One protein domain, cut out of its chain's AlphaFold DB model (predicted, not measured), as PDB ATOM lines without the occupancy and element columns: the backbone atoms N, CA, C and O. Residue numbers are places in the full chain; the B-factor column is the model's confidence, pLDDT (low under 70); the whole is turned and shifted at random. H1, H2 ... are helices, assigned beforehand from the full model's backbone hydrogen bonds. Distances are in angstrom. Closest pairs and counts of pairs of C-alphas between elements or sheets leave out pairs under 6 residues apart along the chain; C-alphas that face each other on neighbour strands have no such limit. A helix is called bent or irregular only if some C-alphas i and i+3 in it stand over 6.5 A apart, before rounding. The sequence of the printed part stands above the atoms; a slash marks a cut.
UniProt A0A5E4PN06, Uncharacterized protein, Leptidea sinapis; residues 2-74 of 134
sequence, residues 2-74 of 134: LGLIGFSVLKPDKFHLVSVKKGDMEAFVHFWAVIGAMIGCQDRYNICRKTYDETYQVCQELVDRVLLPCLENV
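AT A GLANCE: This is residues 2 to 74 of the 134 residues of an uncharacterized protein of Leptidea sinapis (UniProt A0A5E4PN06). Two long helices, H4 and H3, meet near their first residues as a V, and the short H1 packs across H4 and comes near H3. H2 lies beyond H1, and a long link without a named element, residues 39 to 51, folds back from the end of H3 to the start of H4. The printed part has 73 residues with four named helices, in the order H1, H2, H3, H4, and no named strand; the class is all helix. It is compact, with a radius of gyration of the C-alphas of 12.7 A and spans of 40 by 29 by 18 A.

IN THESE COORDINATES: H4, residues 52 to 72, is the longest helix, 27.7 A from C-alpha 52 at (65.581, 91.548, 93.621) to C-alpha 72 at (63.766, 64.146, 89.641). It has a kink of 34 degrees near residue 63 and is irregular, but only just: C-alphas 65 and 68 are 6.8 A apart. H3, residues 24 to 38, measures 21.1 A. H1, residues 2 to 10, measures 10.3 A from C-alpha 2 at (71.224, 78.772, 95.894) and is irregular, with C-alphas 4 and 7 at 7.2 A. H2, residues 12 to 15, measures 5.3 A.

HOW THE PARTS SIT: H4 touches H1 at a steep tilt of 60 degrees, opposite ways; their closest C-alphas, of Gly 6 and Cys 59, are 5.4 A apart. H4 touches H3 with residues 52 to 55 alone, on residues 25 to 29 of H3, at a steep tilt of 66 degrees, the same way; the closest C-alphas are those of Glu 26 and Tyr 52, 5.3 A. H1 and H3 are close but not clearly touching, with Ile 5 and Trp 32 the closest C-alphas at 7.5 A. H1 and H2 are also close but not clearly touching, at 6.0 A between C-alphas 8 and 15. H2 is apart from H3 and H4. In H3 every O i to N i+4 pair is within hydrogen-bond range, in H4 15 of 17, in H1 3 of 5; H2 is too short for such a pair.

THE WHOLE: The two C-alphas farthest apart, of Lys 21 and Asn 73, are 40.3 A apart. The printed part has no cut. The link from H1 to H2 is tight, that from H2 to H3 short, and that from H3 to H4 long. The mean pLDDT of the printed part is 93.2, and no printed residue is under 70.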
ATOM      1  N   LEU A   2      72.603  79.166  96.266       83.75
ATOM      2  CA  LEU A   2      71.224  78.772  95.894       83.75
ATOM      3  C   LEU A   2      70.488  77.954  96.973       83.75
ATOM      4  O   LEU A   2      69.369  78.300  97.327       83.75
ATOM      5  N   GLY A   3      71.128  76.932  97.551       78.44
ATOM      6  CA  GLY A   3      70.516  76.094  98.594       78.44
ATOM      7  C   GLY A   3      70.229  76.792  99.933       78.44
ATOM      8  O   GLY A   3      69.554  76.209 100.766       78.44
ATOM      9  N   LEU A   4      70.725  78.019 100.142       79.12
ATOM     10  CA  LEU A   4      70.459  78.811 101.350       79.12
ATOM     11  C   LEU A   4      69.458  79.937 101.067       79.12
ATOM     12  O   LEU A   4      68.436  80.034 101.730       79.12
ATOM     13  N   ILE A   5      69.746  80.774 100.065       90.62
ATOM     14  CA  ILE A   5      68.988  82.004  99.778       90.62
ATOM     15  C   ILE A   5      68.033  81.856  98.584       90.62
ATOM     16  O   ILE A   5      67.038  82.568  98.487       90.62
ATOM     17  N   GLY A   6      68.290  80.916  97.672       92.69
ATOM     18  CA  GLY A   6      67.549  80.796  96.415       92.69
ATOM     19  C   GLY A   6      66.056  80.564  96.623       92.69
ATOM     20  O   GLY A   6      65.238  81.310  96.095       92.69
ATOM     21  N   PHE A   7      65.689  79.584  97.451       94.19
ATOM     22  CA  PHE A   7      64.279  79.322  97.746       94.19
ATOM     23  C   PHE A   7      63.612  80.427  98.563       94.19
ATOM     24  O   PHE A   7      62.425  80.672  98.373       94.19
ATOM     25  N   SER A   8      64.359  81.121  99.419       93.19
ATOM     26  CA  SER A   8      63.846  82.272 100.163       93.19
ATOM     27  C   SER A   8      63.520  83.456  99.247       93.19
ATOM     28  O   SER A   8      62.563  84.173  99.508       93.19
ATOM     29  N   VAL A   9      64.261  83.628  98.146       94.75
ATOM     30  CA  VAL A   9      63.940  84.599  97.084       94.75
ATOM     31  C   VAL A   9      62.771  84.118  96.218       94.75
ATOM     32  O   VAL A   9      61.906  84.904  95.861       94.75
ATOM     33  N   LEU A  10      62.705  82.831  95.868       95.25
ATOM     34  CA  LEU A  10      61.651  82.328  94.975       95.25
ATOM     35  C   LEU A  10      60.289  82.165  95.658       95.25
ATOM     36  O   LEU A  10      59.248  82.305  95.016       95.25
ATOM     37  N   LYS A  11      60.294  81.817  96.946       93.06
ATOM     38  CA  LYS A  11      59.109  81.470  97.738       93.06
ATOM     39  C   LYS A  11      59.157  82.160  99.113       93.06
ATOM     40  O   LYS A  11      59.103  81.458 100.124       93.06
ATOM     41  N   PRO A  12      59.256  83.502  99.187       92.81
ATOM     42  CA  PRO A  12      59.460  84.239 100.443       92.81
ATOM     43  C   PRO A  12      58.399  83.927 101.507       92.81
ATOM     44  O   PRO A  12      58.739  83.752 102.678       92.81
ATOM     45  N   ASP A  13      57.145  83.720 101.094       90.56
ATOM     46  CA  ASP A  13      56.034  83.367 101.987       90.56
ATOM     47  C   ASP A  13      56.278  82.059 102.756       90.56
ATOM     48  O   ASP A  13      55.922  81.940 103.926       90.56
ATOM     49  N   LYS A  14      56.941  81.077 102.130       90.25
ATOM     50  CA  LYS A  14      57.265  79.780 102.757       90.25
ATOM     51  C   LYS A  14      58.364  79.897 103.818       90.25
ATOM     52  O   LYS A  14      58.526  78.988 104.627       90.25
ATOM     53  N   PHE A  15      59.102  81.005 103.810       89.50
ATOM     54  CA  PHE A  15      60.164  81.324 104.762       89.50
ATOM     55  C   PHE A  15      59.778  82.469 105.703       89.50
ATOM     56  O   PHE A  15      60.623  82.936 106.460       89.50
ATOM     57  N   HIS A  16      58.513  82.906 105.679       88.50
ATOM     58  CA  HIS A  16      58.009  84.020 106.485       88.50
ATOM     59  C   HIS A  16      58.810  85.320 106.285       88.50
ATOM     60  O   HIS A  16      58.939  86.133 107.199       88.50
ATOM     61  N   LEU A  17      59.349  85.520 105.077       89.62
ATOM     62  CA  LEU A  17      60.020  86.759 104.700       89.62
ATOM     63  C   LEU A  17      58.974  87.775 104.255       89.62
ATOM     64  O   LEU A  17      58.453  87.707 103.145       89.62
ATOM     65  N   VAL A  18      58.669  88.717 105.144       87.00
ATOM     66  CA  VAL A  18      57.688  89.776 104.901       87.00
ATOM     67  C   VAL A  18      58.414  91.090 104.637       87.00
ATOM     68  O   VAL A  18      59.151  91.582 105.488       87.00
ATOM     69  N   SER A  19      58.171  91.680 103.466       87.06
ATOM     70  CA  SER A  19      58.625  93.035 103.140       87.06
ATOM     71  C   SER A  19      57.691  94.046 103.807       87.06
ATOM     72  O   SER A  19      56.527  94.161 103.428       87.06
ATOM     73  N   VAL A  20      58.186  94.784 104.800       84.50
ATOM     74  CA  VAL A  20      57.403  95.809 105.518       84.50
ATOM     75  C   VAL A  20      57.564  97.167 104.839       84.50
ATOM     76  O   VAL A  20      56.634  97.973 104.795       84.50
ATOM     77  N   LYS A  21      58.748  97.426 104.284       91.25
ATOM     78  CA  LYS A  21      59.092  98.636 103.544       91.25
ATOM     79  C   LYS A  21      59.518  98.280 102.126       91.25
ATOM     80  O   LYS A  21      59.999  97.184 101.841       91.25
ATOM     81  N   LYS A  22      59.366  99.252 101.226       90.62
ATOM     82  CA  LYS A  22      59.961  99.181  99.890       90.62
ATOM     83  C   LYS A  22      61.485  99.136 100.038       90.62
ATOM     84  O   LYS A  22      62.040 100.008 100.702       90.62
ATOM     85  N   GLY A  23      62.139  98.168  99.403       90.81
ATOM     86  CA  GLY A  23      63.591  97.993  99.490       90.81
ATOM     87  C   GLY A  23      64.051  96.887 100.443       90.81
ATOM     88  O   GLY A  23      65.238  96.566 100.437       90.81
ATOM     89  N   ASP A  24      63.167  96.303 101.265       93.75
ATOM     90  CA  ASP A  24      63.577  95.278 102.243       93.75
ATOM     91  C   ASP A  24      64.125  94.023 101.549       93.75
ATOM     92  O   ASP A  24      65.125  93.454 101.988       93.75
ATOM     93  N   MET A  25      63.519  93.618 100.431       93.69
ATOM     94  CA  MET A  25      63.980  92.458  99.667       93.69
ATOM     95  C   MET A  25      65.309  92.731  98.959       93.69
ATOM     96  O   MET A  25      66.175  91.859  98.916       93.69
ATOM     97  N   GLU A  26      65.523  93.946  98.457       94.69
ATOM     98  CA  GLU A  26      66.805  94.375  97.899       94.69
ATOM     99  C   GLU A  26      67.896  94.425  98.975       94.69
ATOM    100  O   GLU A  26      69.019  93.982  98.730       94.69
ATOM    101  N   ALA A  27      67.572  94.892 100.184       94.50
ATOM    102  CA  ALA A  27      68.489  94.871 101.320       94.50
ATOM    103  C   ALA A  27      68.827  93.434 101.749       94.50
ATOM    104  O   ALA A  27      69.991  93.123 102.007       94.50
ATOM    105  N   PHE A  28      67.836  92.540 101.764       93.75
ATOM    106  CA  PHE A  28      68.028  91.118 102.037       93.75
ATOM    107  C   PHE A  28      68.940  90.452 100.998       93.75
ATOM    108  O   PHE A  28      69.888  89.753 101.359       93.75
ATOM    109  N   VAL A  29      68.722  90.720  99.707       95.00
ATOM    110  CA  VAL A  29      69.605  90.254  98.626       95.00
ATOM    111  C   VAL A  29      71.014  90.825  98.783       95.00
ATOM    112  O   VAL A  29      71.984  90.081  98.651       95.00
ATOM    113  N   HIS A  30      71.150  92.113  99.105       95.50
ATOM    114  CA  HIS A  30      72.451  92.752  99.303       95.50
ATOM    115  C   HIS A  30      73.225  92.145 100.480       95.50
ATOM    116  O   HIS A  30      74.416  91.866 100.350       95.50
ATOM    117  N   PHE A  31      72.554  91.868 101.600       95.06
ATOM    118  CA  PHE A  31      73.150  91.189 102.751       95.06
ATOM    119  C   PHE A  31      73.782  89.847 102.350       95.06
ATOM    120  O   PHE A  31      74.947  89.581 102.657       95.06
ATOM    121  N   TRP A  32      73.059  89.035 101.577       95.19
ATOM    122  CA  TRP A  32      73.581  87.764 101.073       95.19
ATOM    123  C   TRP A  32      74.632  87.926  99.973       95.19
ATOM    124  O   TRP A  32      75.551  87.109  99.894       95.19
ATOM    125  N   ALA A  33      74.563  88.991  99.170       95.44
ATOM    126  CA  ALA A  33      75.613  89.324  98.214       95.44
ATOM    127  C   ALA A  33      76.950  89.561  98.935       95.44
ATOM    128  O   ALA A  33      77.966  88.996  98.527       95.44
ATOM    129  N   VAL A  34      76.930  90.314 100.042       95.94
ATOM    130  CA  VAL A  34      78.109  90.575 100.881       95.94
ATOM    131  C   VAL A  34      78.620  89.292 101.533       95.94
ATOM    132  O   VAL A  34      79.819  89.034 101.473       95.94
ATOM    133  N   ILE A  35      77.745  88.439 102.083       95.31
ATOM    134  CA  ILE A  35      78.161  87.119 102.599       95.31
ATOM    135  C   ILE A  35      78.849  86.300 101.504       95.31
ATOM    136  O   ILE A  35      79.914  85.736 101.748       95.31
ATOM    137  N   GLY A  36      78.284  86.277 100.294       93.94
ATOM    138  CA  GLY A  36      78.884  85.628  99.130       93.94
ATOM    139  C   GLY A  36      80.301  86.128  98.847       93.94
ATOM    140  O   GLY A  36      81.212  85.320  98.672       93.94
ATOM    141  N   ALA A  37      80.504  87.444  98.862       95.38
ATOM    142  CA  ALA A  37      81.825  88.039  98.681       95.38
ATOM    143  C   ALA A  37      82.793  87.663  99.822       95.38
ATOM    144  O   ALA A  37      83.939  87.301  99.559       95.38
ATOM    145  N   MET A  38      82.330  87.670 101.078       96.50
ATOM    146  CA  MET A  38      83.148  87.321 102.249       96.50
ATOM    147  C   MET A  38      83.626  85.863 102.241       96.50
ATOM    148  O   MET A  38      84.730  85.587 102.700       96.50
ATOM    149  N   ILE A  39      82.842  84.934 101.683       94.69
ATOM    150  CA  ILE A  39      83.259  83.530 101.504       94.69
ATOM    151  C   ILE A  39      84.100  83.305 100.233       94.69
ATOM    152  O   ILE A  39      84.340  82.163  99.845       94.69
ATOM    153  N   GLY A  40      84.536  84.379  99.564       95.00
ATOM    154  CA  GLY A  40      85.406  84.329  98.388       95.00
ATOM    155  C   GLY A  40      84.685  84.081  97.058       95.00
ATOM    156  O   GLY A  40      85.340  83.794  96.053       95.00
ATOM    157  N   CYS A  41      83.353  84.182  97.009       94.62
ATOM    158  CA  CYS A  41      82.619  84.090  95.749       94.62
ATOM    159  C   CYS A  41      82.868  85.348  94.909       94.62
ATOM    160  O   CYS A  41      82.574  86.459  95.343       94.62
ATOM    161  N   GLN A  42      83.375  85.178  93.686       94.50
ATOM    162  CA  GLN A  42      83.552  86.297  92.757       94.50
ATOM    163  C   GLN A  42      82.189  86.852  92.331       94.50
ATOM    164  O   GLN A  42      81.280  86.079  92.024       94.50
ATOM    165  N   ASP A  43      82.074  88.171  92.188       91.44
ATOM    166  CA  ASP A  43      80.819  88.860  91.837       91.44
ATOM    167  C   ASP A  43      80.116  88.289  90.596       91.44
ATOM    168  O   ASP A  43      78.888  88.191  90.542       91.44
ATOM    169  N   ARG A  44      80.881  87.826  89.597       92.81
ATOM    170  CA  ARG A  44      80.317  87.189  88.393       92.81
ATOM    171  C   ARG A  44      79.531  85.906  88.696       92.81
ATOM    172  O   ARG A  44      78.526  85.645  88.033       92.81
ATOM    173  N   TYR A  45      79.951  85.148  89.709       92.44
ATOM    174  CA  TYR A  45      79.325  83.897  90.156       92.44
ATOM    175  C   TYR A  45      78.341  84.097  91.313       92.44
ATOM    176  O   TYR A  45      77.615  83.170  91.676       92.44
ATOM    177  N   ASN A  46      78.296  85.296  91.890       94.00
ATOM    178  CA  ASN A  46      77.344  85.629  92.930       94.00
ATOM    179  C   ASN A  46      75.926  85.679  92.340       94.00
ATOM    180  O   ASN A  46      75.658  86.430  91.404       94.00
ATOM    181  N   ILE A  47      75.021  84.849  92.865       94.38
ATOM    182  CA  ILE A  47      73.634  84.794  92.383       94.38
ATOM    183  C   ILE A  47      72.813  86.006  92.833       94.38
ATOM    184  O   ILE A  47      71.814  86.318  92.197       94.38
ATOM    185  N   CYS A  48      73.235  86.689  93.901       95.44
ATOM    186  CA  CYS A  48      72.610  87.912  94.386       95.44
ATOM    187  C   CYS A  48      73.040  89.072  93.480       95.44
ATOM    188  O   CYS A  48      74.210  89.461  93.453       95.44
ATOM    189  N   ARG A  49      72.094  89.581  92.690       93.62
ATOM    190  CA  ARG A  49      72.294  90.659  91.715       93.62
ATOM    191  C   ARG A  49      71.906  92.015  92.302       93.62
ATOM    192  O   ARG A  49      71.589  92.127  93.484       93.62
ATOM    193  N   LYS A  50      71.996  93.069  91.484       90.88
ATOM    194  CA  LYS A  50      71.764  94.448  91.941       90.88
ATOM    195  C   LYS A  50      70.312  94.678  92.344       90.88
ATOM    196  O   LYS A  50      70.059  95.499  93.219       90.88
ATOM    197  N   THR A  51      69.382  93.970  91.708       93.94
ATOM    198  CA  THR A  51      67.953  94.042  92.017       93.94
ATOM    199  C   THR A  51      67.422  92.694  92.492       93.94
ATOM    200  O   THR A  51      67.986  91.627  92.209       93.94
ATOM    201  N   TYR A  52      66.308  92.746  93.224       94.31
ATOM    202  CA  TYR A  52      65.581  91.548  93.621       94.31
ATOM    203  C   TYR A  52      65.096  90.758  92.398       94.31
ATOM    204  O   TYR A  52      65.316  89.553  92.340       94.31
ATOM    205  N   ASP A  53      64.549  91.435  91.386       95.75
ATOM    206  CA  ASP A  53      64.025  90.794  90.173       95.75
ATOM    207  C   ASP A  53      65.106  90.054  89.374       95.75
ATOM    208  O   ASP A  53      64.897  88.919  88.947       95.75
ATOM    209  N   GLU A  54      66.291  90.651  89.208       95.56
ATOM    210  CA  GLU A  54      67.424  89.977  88.560       95.56
ATOM    211  C   GLU A  54      67.847  88.731  89.349       95.56
ATOM    212  O   GLU A  54      68.115  87.675  88.773       95.56
ATOM    213  N   THR A  55      67.886  88.838  90.680       96.12
ATOM    214  CA  THR A  55      68.219  87.714  91.566       96.12
ATOM    215  C   THR A  55      67.170  86.611  91.473       96.12
ATOM    216  O   THR A  55      67.520  85.435  91.387       96.12
ATOM    217  N   TYR A  56      65.888  86.980  91.441       96.50
ATOM    218  CA  TYR A  56      64.772  86.057  91.280       96.50
ATOM    219  C   TYR A  56      64.901  85.274  89.974       96.50
ATOM    220  O   TYR A  56      64.861  84.045  89.997       96.50
ATOM    221  N   GLN A  57      65.138  85.958  88.852       97.00
ATOM    222  CA  GLN A  57      65.300  85.316  87.545       97.00
ATOM    223  C   GLN A  57      66.481  84.338  87.525       97.00
ATOM    224  O   GLN A  57      66.337  83.210  87.058       97.00
ATOM    225  N   VAL A  58      67.633  84.730  88.083       95.94
ATOM    226  CA  VAL A  58      68.809  83.850  88.182       95.94
ATOM    227  C   VAL A  58      68.506  82.613  89.030       95.94
ATOM    228  O   VAL A  58      68.847  81.498  88.636       95.94
ATOM    229  N   CYS A  59      67.861  82.787  90.185       96.75
ATOM    230  CA  CYS A  59      67.467  81.673  91.045       96.75
ATOM    231  C   CYS A  59      66.472  80.741  90.345       96.75
ATOM    232  O   CYS A  59      66.630  79.525  90.436       96.75
ATOM    233  N   GLN A  60      65.490  81.295  89.632       96.81
ATOM    234  CA  GLN A  60      64.469  80.529  88.920       96.81
ATOM    235  C   GLN A  60      65.107  79.678  87.818       96.81
ATOM    236  O   GLN A  60      64.888  78.473  87.770       96.81
ATOM    237  N   GLU A  61      65.991  80.271  87.015       96.69
ATOM    238  CA  GLU A  61      66.720  79.561  85.958       96.69
ATOM    239  C   GLU A  61      67.608  78.435  86.508       96.69
ATOM    240  O   GLU A  61      67.676  77.349  85.933       96.69
ATOM    241  N   LEU A  62      68.270  78.653  87.648       95.81
ATOM    242  CA  LEU A  62      69.056  77.606  88.304       95.81
ATOM    243  C   LEU A  62      68.178  76.473  88.843       95.81
ATOM    244  O   LEU A  62      68.569  75.306  88.758       95.81
ATOM    245  N   VAL A  63      67.007  76.793  89.399       95.88
ATOM    246  CA  VAL A  63      66.070  75.768  89.865       95.88
ATOM    247  C   VAL A  63      65.547  74.955  88.688       95.88
ATOM    248  O   VAL A  63      65.661  73.733  88.717       95.88
ATOM    249  N   ASP A  64      65.064  75.612  87.640       96.25
ATOM    250  CA  ASP A  64      64.415  74.942  86.513       96.25
ATOM    251  C   ASP A  64      65.396  74.124  85.669       96.25
ATOM    252  O   ASP A  64      65.076  73.011  85.252       96.25
ATOM    253  N   ARG A  65      66.604  74.646  85.416       96.31
ATOM    254  CA  ARG A  65      67.571  73.990  84.519       96.31
ATOM    255  C   ARG A  65      68.504  73.010  85.209       96.31
ATOM    256  O   ARG A  65      69.070  72.158  84.529       96.31
ATOM    257  N   VAL A  66      68.724  73.158  86.515       94.31
ATOM    258  CA  VAL A  66      69.727  72.364  87.239       94.31
ATOM    259  C   VAL A  66      69.084  71.596  88.380       94.31
ATOM    260  O   VAL A  66      69.112  70.369  88.385       94.31
ATOM    261  N   LEU A  67      68.493  72.299  89.348       94.06
ATOM    262  CA  LEU A  67      68.087  71.660  90.596       94.06
ATOM    263  C   LEU A  67      66.920  70.686  90.409       94.06
ATOM    264  O   LEU A  67      66.989  69.566  90.904       94.06
ATOM    265  N   LEU A  68      65.869  71.093  89.694       95.31
ATOM    266  CA  LEU A  68      64.696  70.260  89.441       95.31
ATOM    267  C   LEU A  68      65.074  68.960  88.700       95.31
ATOM    268  O   LEU A  68      64.790  67.895  89.251       95.31
ATOM    269  N   PRO A  69      65.799  68.988  87.560       95.75
ATOM    270  CA  PRO A  69      66.249  67.764  86.891       95.75
ATOM    271  C   PRO A  69      67.074  66.830  87.788       95.75
ATOM    272  O   PRO A  69      66.895  65.610  87.741       95.75
ATOM    273  N   CYS A  70      67.955  67.389  88.628       94.25
ATOM    274  CA  CYS A  70      68.754  66.613  89.580       94.25
ATOM    275  C   CYS A  70      67.911  65.985  90.699       94.25
ATOM    276  O   CYS A  70      68.268  64.924  91.202       94.25
ATOM    277  N   LEU A  71      66.814  66.625  91.109       94.75
ATOM    278  CA  LEU A  71      65.920  66.112  92.149       94.75
ATOM    279  C   LEU A  71      64.874  65.123  91.616       94.75
ATOM    280  O   LEU A  71      64.379  64.300  92.388       94.75
ATOM    281  N   GLU A  72      64.548  65.183  90.325       94.88
ATOM    282  CA  GLU A  72      63.766  64.146  89.641       94.88
ATOM    283  C   GLU A  72      64.594  62.875  89.416       94.88
ATOM    284  O   GLU A  72      64.074  61.770  89.548       94.88
ATOM    285  N   ASN A  73      65.892  63.030  89.134       94.56
ATOM    286  CA  ASN A  73      66.815  61.932  88.843       94.56
ATOM    287  C   ASN A  73      67.985  61.943  89.830       94.56
ATOM    288  O   ASN A  73      69.125  62.259  89.479       94.56
ATOM    289  N   VAL A  74      67.684  61.629  91.090       93.50
ATOM    290  CA  VAL A  74      68.685  61.652  92.158       93.50
ATOM    291  C   VAL A  74      69.719  60.523  91.997       93.50
ATOM    292  O   VAL A  74      69.356  59.409  91.616       93.50
TER     293      VAL A  74